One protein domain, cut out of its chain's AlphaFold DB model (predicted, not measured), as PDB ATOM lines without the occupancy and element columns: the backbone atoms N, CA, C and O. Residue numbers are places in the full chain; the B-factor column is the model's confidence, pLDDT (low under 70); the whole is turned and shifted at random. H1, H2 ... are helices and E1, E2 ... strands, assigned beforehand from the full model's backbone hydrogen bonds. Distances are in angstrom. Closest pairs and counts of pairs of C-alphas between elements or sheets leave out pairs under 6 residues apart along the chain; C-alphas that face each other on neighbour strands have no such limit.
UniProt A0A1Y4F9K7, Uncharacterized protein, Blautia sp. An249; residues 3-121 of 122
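This is residues 3 to 121 of the 122 residues of an uncharacterized protein of Blautia sp. An249 (UniProt A0A1Y4F9K7). One sheet of six strands is curled like part of a barrel and folded back on itself, E1, E2 and E3 facing E5 and E6 with E4 as the hinge. H2 packs along E6 at one edge, H3 packs over E1 at the other, and H1 touches both helices. The printed part has 119 residues, with E1 E2 E3 E4 E5 H1 H2 E6 H3 along it; the sheet's order is E1 E2 E3 E4 E5 E6, antiparallel. The class is mixed; the whole is compact, radius of gyration of the C-alphas 13.6 A, spans 38 by 34 by 24 A.

Find C-alpha 3 at (11.572, 51.841, -45.417); E1 runs from there to residue 5. E2, residues 8 to 19, is 27.0 A long and bends by 79 degrees at residue 11. E3 is residues 22 to 29, E4 residues 32 to 41, E5 residues 51 to 55. H1, residues 60 to 75, spans 22.6 A; H2, residues 81 to 96, spans 21.3 A. After E6, residues 99 to 101, H3 takes residues 109 to 119, ending at C-alpha (0.315, 43.477, -41.712).

E1 to E5 form a meander, each strand the antiparallel neighbour of the one before; look for N 3 and O 10, 2.9 A, between E1 and E2. E6 is the antiparallel neighbour of E5, with N 54 and O 100 within hydrogen-bond range at 2.9 A. H2 is on the sheet, its closest C-alphas to E6 being Ile 91 and Ile 101, 6.5 A. H3 is over E1, height 8.2 A. H1 and H2 touch at Ile 67 and Val 92, C-alphas 6.0 A apart, a helical hairpin. Every O i to N i+4 pair is within hydrogen-bond range in H1, 10 of 12 in H2, 5 of 7 in H3.

The farthest C-alphas, Asp 31 and Thr 82, are 40.8 A apart. The printed part has no cut, no link is long, and no printed residue is under 70.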
ATOM      1  N   THR A   3      11.731  53.086 -46.182       96.12
ATOM      2  CA  THR A   3      11.572  51.841 -45.417       96.12
ATOM      3  C   THR A   3      10.472  51.965 -44.364       96.12
ATOM      4  O   THR A   3       9.940  53.051 -44.133       96.12
ATOM      5  N   VAL A   4      10.158  50.861 -43.684       95.75
ATOM      6  CA  VAL A   4       9.225  50.825 -42.557       95.75
ATOM      7  C   VAL A   4       9.981  50.839 -41.229       95.75
ATOM      8  O   VAL A   4      10.776  49.952 -40.916       95.75
ATOM      9  N   TYR A   5       9.669  51.815 -40.382       94.56
ATOM     10  CA  TYR A   5      10.187  51.904 -39.020       94.56
ATOM     11  C   TYR A   5       9.069  52.262 -38.050       94.56
ATOM     12  O   TYR A   5       8.370  53.248 -38.251       94.56
ATOM     13  N   ARG A   6       8.883  51.467 -36.988       90.81
ATOM     14  CA  ARG A   6       7.824  51.686 -35.983       90.81
ATOM     15  C   ARG A   6       6.432  51.866 -36.609       90.81
ATOM     16  O   ARG A   6       5.684  52.760 -36.222       90.81
ATOM     17  N   LYS A   7       6.079  50.980 -37.549       91.12
ATOM     18  CA  LYS A   7       4.750  50.924 -38.193       91.12
ATOM     19  C   LYS A   7       4.381  52.192 -38.993       91.12
ATOM     20  O   LYS A   7       3.200  52.482 -39.187       91.12
ATOM     21  N   ILE A   8       5.384  52.924 -39.484       93.44
ATOM     22  CA  ILE A   8       5.241  54.017 -40.458       93.44
ATOM     23  C   ILE A   8       6.305  53.895 -41.556       93.44
ATOM     24  O   ILE A   8       7.349  53.282 -41.332       93.44
ATOM     25  N   ILE A   9       6.050  54.495 -42.719       95.69
ATOM     26  CA  ILE A   9       7.052  54.654 -43.778       95.69
ATOM     27  C   ILE A   9       7.897  55.897 -43.488       95.69
ATOM     28  O   ILE A   9       7.366  56.946 -43.118       95.69
ATOM     29  N   VAL A  10       9.212  55.768 -43.640       96.50
ATOM     30  CA  VAL A  10      10.203  56.829 -43.424       96.50
ATOM     31  C   VAL A  10      11.205  56.863 -44.572       96.50
ATOM     32  O   VAL A  10      11.486  55.832 -45.189       96.50
ATOM     33  N   ASP A  11      11.777  58.035 -44.837       97.12
ATOM     34  CA  ASP A  11      12.875  58.157 -45.795       97.12
ATOM     35  C   ASP A  11      14.180  57.694 -45.148       97.12
ATOM     36  O   ASP A  11      14.520  58.107 -44.034       97.12
ATOM     37  N   VAL A  12      14.936  56.869 -45.863       97.44
ATOM     38  CA  VAL A  12      16.301  56.493 -45.497       97.44
ATOM     39  C   VAL A  12      17.250  57.467 -46.177       97.44
ATOM     40  O   VAL A  12      17.317  57.529 -47.406       97.44
ATOM     41  N   LEU A  13      17.980  58.229 -45.366       97.75
ATOM     42  CA  LEU A  13      18.926  59.240 -45.827       97.75
ATOM     43  C   LEU A  13      20.324  58.657 -46.022       97.75
ATOM     44  O   LEU A  13      21.033  59.042 -46.947       97.75
ATOM     45  N   LYS A  14      20.736  57.750 -45.129       97.19
ATOM     46  CA  LYS A  14      22.067  57.139 -45.153       97.19
ATOM     47  C   LYS A  14      22.075  55.815 -44.399       97.19
ATOM     48  O   LYS A  14      21.421  55.691 -43.368       97.19
ATOM     49  N   THR A  15      22.879  54.870 -44.863       97.75
ATOM     50  CA  THR A  15      23.285  53.687 -44.099       97.75
ATOM     51  C   THR A  15      24.793  53.738 -43.844       97.75
ATOM     52  O   THR A  15      25.551  54.349 -44.603       97.75
ATOM     53  N   LYS A  16      25.238  53.181 -42.720       97.31
ATOM     54  CA  LYS A  16      26.656  53.097 -42.362       97.31
ATOM     55  C   LYS A  16      26.899  51.824 -41.566       97.31
ATOM     56  O   LYS A  16      26.268  51.617 -40.536       97.31
ATOM     57  N   MET A  17      27.810  50.978 -42.034       96.81
ATOM     58  CA  MET A  17      28.299  49.836 -41.264       96.81
ATOM     59  C   MET A  17      29.312  50.330 -40.225       96.81
ATOM     60  O   MET A  17      30.124  51.208 -40.521       96.81
ATOM     61  N   GLU A  18      29.230  49.813 -39.005       94.94
ATOM     62  CA  GLU A  18      30.145  50.163 -37.908       94.94
ATOM     63  C   GLU A  18      30.946  48.950 -37.433       94.94
ATOM     64  O   GLU A  18      32.101  49.095 -37.042       94.94
ATOM     65  N   THR A  19      30.351  47.761 -37.516       94.25
ATOM     66  CA  THR A  19      30.979  46.456 -37.298       94.25
ATOM     67  C   THR A  19      30.432  45.458 -38.321       94.25
ATOM     68  O   THR A  19      29.460  45.760 -39.011       94.25
ATOM     69  N   ASP A  20      30.985  44.248 -38.382       88.06
ATOM     70  CA  ASP A  20      30.552  43.223 -39.349       88.06
ATOM     71  C   ASP A  20      29.077  42.806 -39.205       88.06
ATOM     72  O   ASP A  20      28.468  42.315 -40.150       88.06
ATOM     73  N   ILE A  21      28.482  43.011 -38.027       90.81
ATOM     74  CA  ILE A  21      27.088  42.637 -37.727       90.81
ATOM     75  C   ILE A  21      26.213  43.834 -37.338       90.81
ATOM     76  O   ILE A  21      25.019  43.676 -37.065       90.81
ATOM     77  N   GLY A  22      26.797  45.029 -37.263       95.88
ATOM     78  CA  GLY A  22      26.181  46.204 -36.662       95.88
ATOM     79  C   GLY A  22      26.403  47.462 -37.484       95.88
ATOM     80  O   GLY A  22      27.475  47.722 -38.028       95.88
ATOM     81  N   GLY A  23      25.367  48.286 -37.557       97.50
ATOM     82  CA  GLY A  23      25.427  49.544 -38.276       97.50
ATOM     83  C   GLY A  23      24.361  50.524 -37.831       97.50
ATOM     84  O   GLY A  23      23.656  50.332 -36.837       97.50
ATOM     85  N   VAL A  24      24.247  51.593 -38.602       98.12
ATOM     86  CA  VAL A  24      23.330  52.696 -38.365       98.12
ATOM     87  C   VAL A  24      22.579  53.006 -39.649       98.12
ATOM     88  O   VAL A  24      23.170  53.123 -40.723       98.12
ATOM     89  N   VAL A  25      21.269  53.191 -39.520       98.38
ATOM     90  CA  VAL A  25      20.405  53.731 -40.569       98.38
ATOM     91  C   VAL A  25      19.939  55.109 -40.120       98.38
ATOM     92  O   VAL A  25      19.254  55.255 -39.105       98.38
ATOM     93  N   THR A  26      20.333  56.133 -40.866       98.38
ATOM     94  CA  THR A  26      19.867  57.502 -40.679       98.38
ATOM     95  C   THR A  26      18.581  57.701 -41.469       98.38
ATOM     96  O   THR A  26      18.571  57.577 -42.693       98.38
ATOM     97  N   ILE A  27      17.501  58.028 -40.765       97.81
ATOM     98  CA  ILE A  27      16.163  58.223 -41.325       97.81
ATOM     99  C   ILE A  27      15.673  59.653 -41.113       97.81
ATOM    100  O   ILE A  27      16.032  60.304 -40.126       97.81
ATOM    101  N   LYS A  28      14.790  60.111 -42.002       97.25
ATOM    102  CA  LYS A  28      13.929  61.267 -41.754       97.25
ATOM    103  C   LYS A  28      12.618  60.773 -41.152       97.25
ATOM    104  O   LYS A  28      11.838  60.085 -41.808       97.25
ATOM    105  N   TRP A  29      12.375  61.110 -39.892       90.75
ATOM    106  CA  TRP A  29      11.139  60.787 -39.194       90.75
ATOM    107  C   TRP A  29      10.393  62.078 -38.863       90.75
ATOM    108  O   TRP A  29      10.773  62.800 -37.944       90.75
ATOM    109  N   LYS A  30       9.310  62.346 -39.605       88.06
ATOM    110  CA  LYS A  30       8.618  63.645 -39.587       88.06
ATOM    111  C   LYS A  30       9.614  64.757 -39.961       88.06
ATOM    112  O   LYS A  30      10.237  64.663 -41.018       88.06
ATOM    113  N   ASP A  31       9.813  65.738 -39.088       90.06
ATOM    114  CA  ASP A  31      10.747  66.853 -39.284       90.06
ATOM    115  C   ASP A  31      12.109  66.626 -38.604       90.06
ATOM    116  O   ASP A  31      12.960  67.513 -38.593       90.06
ATOM    117  N   GLU A  32      12.345  65.431 -38.053       94.88
ATOM    118  CA  GLU A  32      13.579  65.084 -37.347       94.88
ATOM    119  C   GLU A  32      14.439  64.103 -38.153       94.88
ATOM    120  O   GLU A  32      13.938  63.175 -38.790       94.88
ATOM    121  N   ILE A  33      15.760  64.258 -38.059       97.50
ATOM    122  CA  ILE A  33      16.731  63.277 -38.551       97.50
ATOM    123  C   ILE A  33      17.174  62.412 -37.374       97.50
ATOM    124  O   ILE A  33      17.596  62.937 -36.343       97.50
ATOM    125  N   LYS A  34      17.098  61.085 -37.518       96.62
ATOM    126  CA  LYS A  34      17.526  60.140 -36.475       96.62
ATOM    127  C   LYS A  34      18.454  59.083 -37.024       96.62
ATOM    128  O   LYS A  34      18.203  58.540 -38.089       96.62
ATOM    129  N   SER A  35      19.462  58.739 -36.237       97.25
ATOM    130  CA  SER A  35      20.338  57.596 -36.473       97.25
ATOM    131  C   SER A  35      19.884  56.435 -35.600       97.25
ATOM    132  O   SER A  35      19.874  56.544 -34.375       97.25
ATOM    133  N   ILE A  36      19.459  55.346 -36.233       97.75
ATOM    134  CA  ILE A  36      18.915  54.165 -35.564       97.75
ATOM    135  C   ILE A  36      19.902  53.014 -35.721       97.75
ATOM    136  O   ILE A  36      20.363  52.749 -36.830       97.75
ATOM    137  N   SER A  37      20.206  52.325 -34.621       97.81
ATOM    138  CA  SER A  37      21.001  51.097 -34.668       97.81
ATOM    139  C   SER A  37      20.288  50.032 -35.504       97.81
ATOM    140  O   SER A  37      19.078  49.820 -35.375       97.81
ATOM    141  N   ALA A  38      21.055  49.373 -36.362       98.44
ATOM    142  CA  ALA A  38      20.598  48.356 -37.285       98.44
ATOM    143  C   ALA A  38      21.486  47.118 -37.190       98.44
ATOM    144  O   ALA A  38      22.693  47.214 -36.958       98.44
ATOM    145  N   ALA A  39      20.872  45.958 -37.401       98.25
ATOM    146  CA  ALA A  39      21.623  44.750 -37.704       98.25
ATOM    147  C   ALA A  39      22.076  44.804 -39.167       98.25
ATOM    148  O   ALA A  39      21.376  45.377 -40.009       98.25
ATOM    149  N   VAL A  40      23.233  44.214 -39.452       98.25
ATOM    150  CA  VAL A  40      23.847  44.219 -40.783       98.25
ATOM    151  C   VAL A  40      24.153  42.794 -41.222       98.25
ATOM    152  O   VAL A  40      24.550  41.959 -40.410       98.25
ATOM    153  N   PHE A  41      23.964  42.526 -42.511       98.12
ATOM    154  CA  PHE A  41      24.487  41.344 -43.183       98.12
ATOM    155  C   PHE A  41      25.354  41.782 -44.367       98.12
ATOM    156  O   PHE A  41      24.848  42.420 -45.289       98.12
ATOM    157  N   ASN A  42      26.640  41.439 -44.336       97.19
ATOM    158  CA  ASN A  42      27.658  41.900 -45.288       97.19
ATOM    159  C   ASN A  42      28.493  40.751 -45.889       97.19
ATOM    160  O   ASN A  42      29.646  40.947 -46.242       97.19
ATOM    161  N   GLN A  43      27.953  39.532 -45.926       96.12
ATOM    162  CA  GLN A  43      28.675  38.349 -46.406       96.12
ATOM    163  C   GLN A  43      28.241  37.985 -47.830       96.12
ATOM    164  O   GLN A  43      27.124  38.311 -48.248       96.12
ATOM    165  N   TYR A  44      29.073  37.220 -48.542       94.81
ATOM    166  CA  TYR A  44      28.794  36.740 -49.900       94.81
ATOM    167  C   TYR A  44      28.598  37.908 -50.883       94.81
ATOM    168  O   TYR A  44      29.412  38.817 -50.954       94.81
ATOM    169  N   GLN A  45      27.488  37.927 -51.624       94.06
ATOM    170  CA  GLN A  45      27.164  38.972 -52.599       94.06
ATOM    171  C   GLN A  45      26.835  40.354 -51.992       94.06
ATOM    172  O   GLN A  45      26.444  41.258 -52.729       94.06
ATOM    173  N   TYR A  46      26.958  40.514 -50.669       96.25
ATOM    174  CA  TYR A  46      26.627  41.737 -49.927       96.25
ATOM    175  C   TYR A  46      27.840  42.399 -49.255       96.25
ATOM    176  O   TYR A  46      27.658  43.266 -48.404       96.25
ATOM    177  N   GLU A  47      29.067  42.005 -49.607       93.81
ATOM    178  CA  GLU A  47      30.293  42.612 -49.061       93.81
ATOM    179  C   GLU A  47      30.403  44.106 -49.412       93.81
ATOM    180  O   GLU A  47      30.686  44.927 -48.538       93.81
ATOM    181  N   ASP A  48      30.085  44.472 -50.658       93.31
ATOM    182  CA  ASP A  48      30.126  45.864 -51.132       93.31
ATOM    183  C   ASP A  48      28.849  46.657 -50.799       93.31
ATOM    184  O   ASP A  48      28.889  47.869 -50.578       93.31
ATOM    185  N   GLU A  49      27.702  45.974 -50.742       94.81
ATOM    186  CA  GLU A  49      26.385  46.565 -50.480       94.81
ATOM    187  C   GLU A  49      25.642  45.779 -49.385       94.81
ATOM    188  O   GLU A  49      24.788  44.942 -49.691       94.81
ATOM    189  N   PRO A  50      25.940  46.031 -48.097       97.56
ATOM    190  CA  PRO A  50      25.340  45.279 -47.002       97.56
ATOM    191  C   PRO A  50      23.824  45.466 -46.893       97.56
ATOM    192  O   PRO A  50      23.284  46.554 -47.124       97.56
ATOM    193  N   LEU A  51      23.135  44.423 -46.433       98.44
ATOM    194  CA  LEU A  51      21.729  44.503 -46.044       98.44
ATOM    195  C   LEU A  51      21.612  45.043 -44.619       98.44
ATOM    196  O   LEU A  51      22.275  44.560 -43.700       98.44
ATOM    197  N   TYR A  52      20.723  46.010 -44.422       98.62
ATOM    198  CA  TYR A  52      20.429  46.621 -43.132       98.62
ATOM    199  C   TYR A  52      19.045  46.220 -42.656       98.62
ATOM    200  O   TYR A  52      18.087  46.165 -43.432       98.62
ATOM    201  N   PHE A  53      18.920  46.007 -41.350       98.56
ATOM    202  CA  PHE A  53      17.660  45.619 -40.742       98.56
ATOM    203  C   PHE A  53      17.362  46.431 -39.489       98.56
ATOM    204  O   PHE A  53      18.191  46.551 -38.582       98.56
ATOM    205  N   LEU A  54      16.135  46.936 -39.402       97.75
ATOM    206  CA  LEU A  54      15.648  47.688 -38.251       97.75
ATOM    207  C   LEU A  54      14.760  46.815 -37.377       97.75
ATOM    208  O   LEU A  54      13.852  46.139 -37.865       97.75
ATOM    209  N   LYS A  55      14.992  46.862 -36.062       96.56
ATOM    210  CA  LYS A  55      14.153  46.167 -35.084       96.56
ATOM    211  C   LYS A  55      12.726  46.711 -35.142       96.56
ATOM    212  O   LYS A  55      12.517  47.923 -35.081       96.56
ATOM    213  N   GLN A  56      11.747  45.816 -35.177       93.69
ATOM    214  CA  GLN A  56      10.331  46.163 -35.107       93.69
ATOM    215  C   GLN A  56       9.666  45.446 -33.934       93.69
ATOM    216  O   GLN A  56      10.024  44.323 -33.566       93.69
ATOM    217  N   LYS A  57       8.645  46.082 -33.358       91.88
ATOM    218  CA  LYS A  57       7.724  45.394 -32.455       91.88
ATOM    219  C   LYS A  57       6.729  44.613 -33.313       91.88
ATOM    220  O   LYS A  57       5.923  45.236 -33.999       91.88
ATOM    221  N   MET A  58       6.826  43.288 -33.258       93.38
ATOM    222  CA  MET A  58       5.979  42.345 -33.990       93.38
ATOM    223  C   MET A  58       5.506  41.229 -33.049       93.38
ATOM    224  O   MET A  58       6.263  40.791 -32.174       93.38
ATOM    225  N   THR A  59       4.283  40.767 -33.251       95.12
ATOM    226  CA  THR A  59       3.715  39.515 -32.751       95.12
ATOM    227  C   THR A  59       4.189  38.343 -33.610       95.12
ATOM    228  O   THR A  59       4.701  38.530 -34.717       95.12
ATOM    229  N   ASP A  60       4.009  37.116 -33.125       95.38
ATOM    230  CA  ASP A  60       4.349  35.920 -33.905       95.38
ATOM    231  C   ASP A  60       3.477  35.782 -35.159       95.38
ATOM    232  O   ASP A  60       3.967  35.361 -36.205       95.38
ATOM    233  N   PHE A  61       2.216  36.220 -35.088       95.56
ATOM    234  CA  PHE A  61       1.326  36.248 -36.244       95.56
ATOM    235  C   PHE A  61       1.784  37.266 -37.299       95.56
ATOM    236  O   PHE A  61       1.886  36.912 -38.471       95.56
ATOM    237  N   GLU A  62       2.140  38.496 -36.899       96.31
ATOM    238  CA  GLU A  62       2.712  39.500 -37.815       96.31
ATOM    239  C   GLU A  62       3.994  38.966 -38.487       96.31
ATOM    240  O   GLU A  62       4.147  39.100 -39.702       96.31
ATOM    241  N   ARG A  63       4.890  38.302 -37.735       96.38
ATOM    242  CA  ARG A  63       6.105  37.674 -38.294       96.38
ATOM    243  C   ARG A  63       5.772  36.595 -39.319       96.38
ATOM    244  O   ARG A  63       6.328  36.613 -40.413       96.38
ATOM    245  N   TYR A  64       4.872  35.678 -38.974       97.25
ATOM    246  CA  TYR A  64       4.436  34.605 -39.867       97.25
ATOM    247  C   TYR A  64       3.840  35.165 -41.166       97.25
ATOM    248  O   TYR A  64       4.219  34.741 -42.260       97.25
ATOM    249  N   MET A  65       2.960  36.162 -41.054       98.19
ATOM    250  CA  MET A  65       2.334  36.804 -42.207       98.19
ATOM    251  C   MET A  65       3.351  37.528 -43.089       98.19
ATOM    252  O   MET A  65       3.247  37.447 -44.311       98.19
ATOM    253  N   LEU A  66       4.349  38.194 -42.497       98.12
ATOM    254  CA  LEU A  66       5.434  38.808 -43.258       98.12
ATOM    255  C   LEU A  66       6.273  37.763 -43.988       98.12
ATOM    256  O   LEU A  66       6.503  37.938 -45.176       98.12
ATOM    257  N   ILE A  67       6.677  36.672 -43.330       98.38
ATOM    258  CA  ILE A  67       7.443  35.589 -43.973       98.38
ATOM    259  C   ILE A  67       6.690  35.060 -45.196       98.38
ATOM    260  O   ILE A  67       7.246  35.040 -46.290       98.38
ATOM    261  N   LYS A  68       5.405  34.724 -45.030       98.25
ATOM    262  CA  LYS A  68       4.557  34.261 -46.134       98.25
ATOM    263  C   LYS A  68       4.482  35.286 -47.269       98.25
ATOM    264  O   LYS A  68       4.524  34.922 -48.435       98.25
ATOM    265  N   LYS A  69       4.356  36.572 -46.943       98.25
ATOM    266  CA  LYS A  69       4.229  37.626 -47.954       98.25
ATOM    267  C   LYS A  69       5.536  37.921 -48.676       98.25
ATOM    268  O   LYS A  69       5.493  38.164 -49.872       98.25
ATOM    269  N   PHE A  70       6.675  37.849 -47.992       98.31
ATOM    270  CA  PHE A  70       7.974  37.924 -48.653       98.31
ATOM    271  C   PHE A  70       8.178  36.746 -49.609       98.31
ATOM    272  O   PHE A  70       8.632  36.983 -50.718       98.31
ATOM    273  N   ASP A  71       7.785  35.526 -49.232       97.56
ATOM    274  CA  ASP A  71       7.817  34.359 -50.130       97.56
ATOM    275  C   ASP A  71       7.034  34.623 -51.427       97.56
ATOM    276  O   ASP A  71       7.566  34.479 -52.525       97.56
ATOM    277  N   GLU A  72       5.797  35.115 -51.288       97.50
ATOM    278  CA  GLU A  72       4.944  35.492 -52.419       97.50
ATOM    279  C   GLU A  72       5.573  36.610 -53.271       97.50
ATOM    280  O   GLU A  72       5.593  36.504 -54.490       97.50
ATOM    281  N   TRP A  73       6.099  37.677 -52.657       98.00
ATOM    282  CA  TRP A  73       6.654  38.818 -53.397       98.00
ATOM    283  C   TRP A  73       7.959  38.500 -54.117       98.00
ATOM    284  O   TRP A  73       8.162  38.984 -55.222       98.00
ATOM    285  N   TYR A  74       8.835  37.695 -53.516       97.44
ATOM    286  CA  TYR A  74      10.044  37.229 -54.192       97.44
ATOM    287  C   TYR A  74       9.713  36.235 -55.312       97.44
ATOM    288  O   TYR A  74      10.309  36.306 -56.386       97.44
ATOM    289  N   GLY A  75       8.729  35.356 -55.096       95.44
ATOM    290  CA  GLY A  75       8.248  34.419 -56.112       95.44
ATOM    291  C   GLY A  75       7.548  35.076 -57.308       95.44
ATOM    292  O   GLY A  75       7.458  34.451 -58.357       95.44
ATOM    293  N   ASP A  76       7.087  36.320 -57.159       95.81
ATOM    294  CA  ASP A  76       6.446  37.129 -58.210       95.81
ATOM    295  C   ASP A  76       7.434  38.077 -58.922       95.81
ATOM    296  O   ASP A  76       7.043  38.904 -59.743       95.81
ATOM    297  N   THR A  77       8.732  37.992 -58.609       92.12
ATOM    298  CA  THR A  77       9.759  38.707 -59.378       92.12
ATOM    299  C   THR A  77       9.958  38.044 -60.744       92.12
ATOM    300  O   THR A  77       9.860  36.827 -60.877       92.12
ATOM    301  N   GLU A  78      10.336  38.814 -61.768       92.56
ATOM    302  CA  GLU A  78      10.738  38.270 -63.083       92.56
ATOM    303  C   GLU A  78      12.132  37.601 -63.055       92.56
ATOM    304  O   GLU A  78      12.774  37.405 -64.088       92.56
ATOM    305  N   GLN A  79      12.648  37.293 -61.864       95.19
ATOM    306  CA  GLN A  79      13.997  36.796 -61.641       95.19
ATOM    307  C   GLN A  79      13.966  35.323 -61.234       95.19
ATOM    308  O   GLN A  79      13.126  34.887 -60.450       95.19
ATOM    309  N   GLU A  80      14.958  34.565 -61.698       95.19
ATOM    310  CA  GLU A  80      15.153  33.179 -61.271       95.19
ATOM    311  C   GLU A  80      15.352  33.081 -59.753       95.19
ATOM    312  O   GLU A  80      16.065  33.889 -59.148       95.19
ATOM    313  N   THR A  81      14.796  32.038 -59.132       95.00
ATOM    314  CA  THR A  81      14.883  31.823 -57.677       95.00
ATOM    315  C   THR A  81      16.318  31.829 -57.155       95.00
ATOM    316  O   THR A  81      16.583  32.327 -56.063       95.00
ATOM    317  N   THR A  82      17.275  31.327 -57.936       95.25
ATOM    318  CA  THR A  82      18.700  31.299 -57.567       95.25
ATOM    319  C   THR A  82      19.301  32.688 -57.354       95.25
ATOM    320  O   THR A  82      20.300  32.801 -56.646       95.25
ATOM    321  N   VAL A  83      18.694  33.739 -57.914       95.75
ATOM    322  CA  VAL A  83      19.156  35.125 -57.785       95.75
ATOM    323  C   VAL A  83      18.798  35.706 -56.418       95.75
ATOM    324  O   VAL A  83      19.631  36.348 -55.782       95.75
ATOM    325  N   TRP A  84      17.577  35.461 -55.938       96.25
ATOM    326  CA  TRP A  84      17.056  36.098 -54.724       96.25
ATOM    327  C   TRP A  84      16.954  35.169 -53.509       96.25
ATOM    328  O   TRP A  84      16.755  35.653 -52.392       96.25
ATOM    329  N   ALA A  85      17.116  33.851 -53.676       96.94
ATOM    330  CA  ALA A  85      16.913  32.868 -52.606       96.94
ATOM    331  C   ALA A  85      17.747  33.148 -51.347       96.94
ATOM    332  O   ALA A  85      17.249  32.988 -50.230       96.94
ATOM    333  N   LEU A  86      19.000  33.591 -51.511       97.81
ATOM    334  CA  LEU A  86      19.850  33.967 -50.382       97.81
ATOM    335  C   LEU A  86      19.273  35.175 -49.627       97.81
ATOM    336  O   LEU A  86      19.193  35.141 -48.400       97.81
ATOM    337  N   GLU A  87      18.836  36.214 -50.345       98.25
ATOM    338  CA  GLU A  87      18.235  37.412 -49.743       98.25
ATOM    339  C   GLU A  87      16.994  37.058 -48.931       98.25
ATOM    340  O   GLU A  87      16.881  37.431 -47.761       98.25
ATOM    341  N   TYR A  88      16.094  36.279 -49.533       98.19
ATOM    342  CA  TYR A  88      14.886  35.807 -48.876       98.19
ATOM    343  C   TYR A  88      15.218  34.996 -47.617       98.19
ATOM    344  O   TYR A  88      14.670  35.263 -46.547       98.19
ATOM    345  N   GLN A  89      16.177  34.066 -47.695       98.25
ATOM    346  CA  GLN A  89      16.609  33.289 -46.535       98.25
ATOM    347  C   GLN A  89      17.110  34.191 -45.395       98.25
ATOM    348  O   GLN A  89      16.778  33.957 -44.228       98.25
ATOM    349  N   ILE A  90      17.906  35.218 -45.706       98.38
ATOM    350  CA  ILE A  90      18.402  36.180 -44.713       98.38
ATOM    351  C   ILE A  90      17.229  36.964 -44.116       98.38
ATOM    352  O   ILE A  90      17.124  37.060 -42.893       98.38
ATOM    353  N   ILE A  91      16.304  37.458 -44.942       98.31
ATOM    354  CA  ILE A  91      15.107  38.180 -44.487       98.31
ATOM    355  C   ILE A  91      14.282  37.327 -43.524       98.31
ATOM    356  O   ILE A  91      13.910  37.817 -42.459       98.31
ATOM    357  N   VAL A  92      14.053  36.047 -43.829       98.38
ATOM    358  CA  VAL A  92      13.325  35.131 -42.935       98.38
ATOM    359  C   VAL A  92      14.038  34.993 -41.587       98.38
ATOM    360  O   VAL A  92      13.399  35.136 -40.543       98.38
ATOM    361  N   ARG A  93      15.363  34.791 -41.575       97.81
ATOM    362  CA  ARG A  93      16.153  34.724 -40.324       97.81
ATOM    363  C   ARG A  93      16.012  36.002 -39.492       97.81
ATOM    364  O   ARG A  93      15.870  35.939 -38.267       97.81
ATOM    365  N   MET A  94      16.007  37.160 -40.144       98.12
ATOM    366  CA  MET A  94      15.867  38.454 -39.476       98.12
ATOM    367  C   MET A  94      14.436  38.696 -38.971       98.12
ATOM    368  O   MET A  94      14.254  39.147 -37.838       98.12
ATOM    369  N   LEU A  95      13.409  38.305 -39.727       98.00
ATOM    370  CA  LEU A  95      12.006  38.386 -39.299       98.00
ATOM    371  C   LEU A  95      11.732  37.522 -38.066       98.00
ATOM    372  O   LEU A  95      11.092  37.994 -37.120       98.00
ATOM    373  N   LEU A  96      12.276  36.302 -38.025       96.81
ATOM    374  CA  LEU A  96      12.180  35.411 -36.862       96.81
ATOM    375  C   LEU A  96      12.774  36.043 -35.594       96.81
ATOM    376  O   LEU A  96      12.286  35.802 -34.493       96.81
ATOM    377  N   THR A  97      13.774  36.912 -35.741       95.31
ATOM    378  CA  THR A  97      14.373  37.662 -34.628       95.31
ATOM    379  C   THR A  97      13.765  39.060 -34.442       95.31
ATOM    380  O   THR A  97      14.217  39.825 -33.586       95.31
ATOM    381  N   GLY A  98      12.697  39.408 -35.166       95.56
ATOM    382  CA  GLY A  98      11.952  40.666 -35.021       95.56
ATOM    383  C   GLY A  98      12.594  41.875 -35.704       95.56
ATOM    384  O   GLY A  98      12.424  43.003 -35.237       95.56
ATOM    385  N   TYR A  99      13.349  41.651 -36.771       97.62
ATOM    386  CA  TYR A  99      13.944  42.688 -37.603       97.62
ATOM    387  C   TYR A  99      13.293  42.710 -38.986       97.62
ATOM    388  O   TYR A  99      12.896  41.675 -39.512       97.62
ATOM    389  N   LEU A 100      13.195  43.898 -39.577       97.75
ATOM    390  CA  LEU A 100      12.662  44.107 -40.919       97.75
ATOM    391  C   LEU A 100      13.741  44.705 -41.819       97.75
ATOM    392  O   LEU A 100      14.493  45.577 -41.378       97.75
ATOM    393  N   ILE A 101      13.798  44.232 -43.060       98.19
ATOM    394  CA  ILE A 101      14.749  44.688 -44.073       98.19
ATOM    395  C   ILE A 101      14.537  46.163 -44.441       98.19
ATOM    396  O   ILE A 101      13.405  46.642 -44.532       98.19
ATOM    397  N   VAL A 102      15.643  46.875 -44.655       98.12
ATOM    398  CA  VAL A 102      15.666  48.288 -45.057       98.12
ATOM    399  C   VAL A 102      15.900  48.460 -46.551       98.12
ATOM    400  O   VAL A 102      15.240  49.289 -47.169       98.12
ATOM    401  N   ASN A 103      16.834  47.699 -47.112       97.69
ATOM    402  CA  ASN A 103      17.352  47.872 -48.468       97.69
ATOM    403  C   ASN A 103      17.491  46.517 -49.192       97.69
ATOM    404  O   ASN A 103      18.612  46.109 -49.487       97.69
ATOM    405  N   PRO A 104      16.385  45.790 -49.445       97.19
ATOM    406  CA  PRO A 104      16.456  44.588 -50.277       97.19
ATOM    407  C   PRO A 104      16.986  44.938 -51.676       97.19
ATOM    408  O   PRO A 104      16.680  46.013 -52.200       97.19
ATOM    409  N   LYS A 105      17.779  44.046 -52.274       96.38
ATOM    410  CA  LYS A 105      18.385  44.244 -53.597       96.38
ATOM    411  C   LYS A 105      17.500  43.727 -54.725       96.38
ATOM    412  O   LYS A 105      17.486  44.325 -55.796       96.38
ATOM    413  N   TYR A 106      16.772  42.635 -54.491       96.62
ATOM    414  CA  TYR A 106      15.991  41.953 -55.534       96.62
ATOM    415  C   TYR A 106      14.481  42.112 -55.374       96.62
ATOM    416  O   TYR A 106      13.713  41.620 -56.191       96.62
ATOM    417  N   LEU A 107      14.040  42.809 -54.330       96.38
ATOM    418  CA  LEU A 107      12.640  43.151 -54.141       96.38
ATOM    419  C   LEU A 107      12.489  44.666 -54.083       96.38
ATOM    420  O   LEU A 107      13.118  45.329 -53.262       96.38
ATOM    421  N   SER A 108      11.609  45.214 -54.914       94.50
ATOM    422  CA  SER A 108      11.231  46.621 -54.826       94.50
ATOM    423  C   SER A 108      10.429  46.853 -53.548       94.50
ATOM    424  O   SER A 108       9.246  46.524 -53.450       94.50
ATOM    425  N   LEU A 109      11.086  47.409 -52.525       94.00
ATOM    426  CA  LEU A 109      10.428  47.656 -51.243       94.00
ATOM    427  C   LEU A 109       9.265  48.650 -51.407       94.00
ATOM    428  O   LEU A 109       8.234  48.496 -50.755       94.00
ATOM    429  N   GLU A 110       9.392  49.623 -52.314       93.06
ATOM    430  CA  GLU A 110       8.365  50.636 -52.599       93.06
ATOM    431  C   GLU A 110       7.016  50.034 -53.008       93.06
ATOM    432  O   GLU A 110       5.981  50.523 -52.552       93.06
ATOM    433  N   ASP A 111       7.022  48.905 -53.717       94.31
ATOM    434  CA  ASP A 111       5.800  48.237 -54.179       94.31
ATOM    435  C   ASP A 111       5.083  47.439 -53.075       94.31
ATOM    436  O   ASP A 111       3.904  47.080 -53.199       94.31
ATOM    437  N   VAL A 112       5.773  47.155 -51.965       96.25
ATOM    438  CA  VAL A 112       5.271  46.264 -50.903       96.25
ATOM    439  C   VAL A 112       5.172  46.920 -49.522       96.25
ATOM    440  O   VAL A 112       4.495  46.374 -48.649       96.25
ATOM    441  N   MET A 113       5.767  48.099 -49.295       95.75
ATOM    442  CA  MET A 113       5.778  48.766 -47.979       95.75
ATOM    443  C   MET A 113       4.387  48.990 -47.383       95.75
ATOM    444  O   MET A 113       4.206  48.790 -46.183       95.75
ATOM    445  N   GLU A 114       3.398  49.377 -48.189       96.50
ATOM    446  CA  GLU A 114       2.029  49.588 -47.695       96.50
ATOM    447  C   GLU A 114       1.397  48.279 -47.201       96.50
ATOM    448  O   GLU A 114       0.724  48.246 -46.170       96.50
ATOM    449  N   LYS A 115       1.688  47.159 -47.874       97.31
ATOM    450  CA  LYS A 115       1.244  45.826 -47.441       97.31
ATOM    451  C   LYS A 115       1.963  45.402 -46.158       97.31
ATOM    452  O   LYS A 115       1.323  44.863 -45.257       97.31
ATOM    453  N   ILE A 116       3.261  45.691 -46.038       97.25
ATOM    454  CA  ILE A 116       4.025  45.473 -44.797       97.25
ATOM    455  C   ILE A 116       3.399  46.266 -43.645       97.25
ATOM    456  O   ILE A 116       3.164  45.712 -42.571       97.25
ATOM    457  N   LEU A 117       3.089  47.549 -43.859       95.75
ATOM    458  CA  LEU A 117       2.433  48.386 -42.857       95.75
ATOM    459  C   LEU A 117       1.065  47.851 -42.452       95.75
ATOM    460  O   LEU A 117       0.745  47.879 -41.267       95.75
ATOM    461  N   PHE A 118       0.269  47.395 -43.418       95.75
ATOM    462  CA  PHE A 118      -1.029  46.795 -43.143       95.75
ATOM    463  C   PHE A 118      -0.881  45.575 -42.231       95.75
ATOM    464  O   PHE A 118      -1.548  45.503 -41.204       95.75
ATOM    465  N   ILE A 119       0.047  44.662 -42.543       96.62
ATOM    466  CA  ILE A 119       0.315  43.477 -41.712       96.62
ATOM    467  C   ILE A 119       0.718  43.898 -40.302       96.62
ATOM    468  O   ILE A 119       0.136  43.412 -39.343       96.62
ATOM    469  N   LEU A 120       1.641  44.853 -40.183       93.69
ATOM    470  CA  LEU A 120       2.140  45.350 -38.904       93.69
ATOM    471  C   LEU A 120       1.135  46.201 -38.117       93.69
ATOM    472  O   LEU A 120       1.488  46.702 -37.057       93.69
ATOM    473  N   LYS A 121      -0.065  46.495 -38.612       86.56
ATOM    474  CA  LYS A 121      -1.074  47.270 -37.863       86.56
ATOM    475  C   LYS A 121      -2.219  46.407 -37.337       86.56
ATOM    476  O   LYS A 121      -3.002  46.923 -36.540       86.56
TER     477      LYS A 121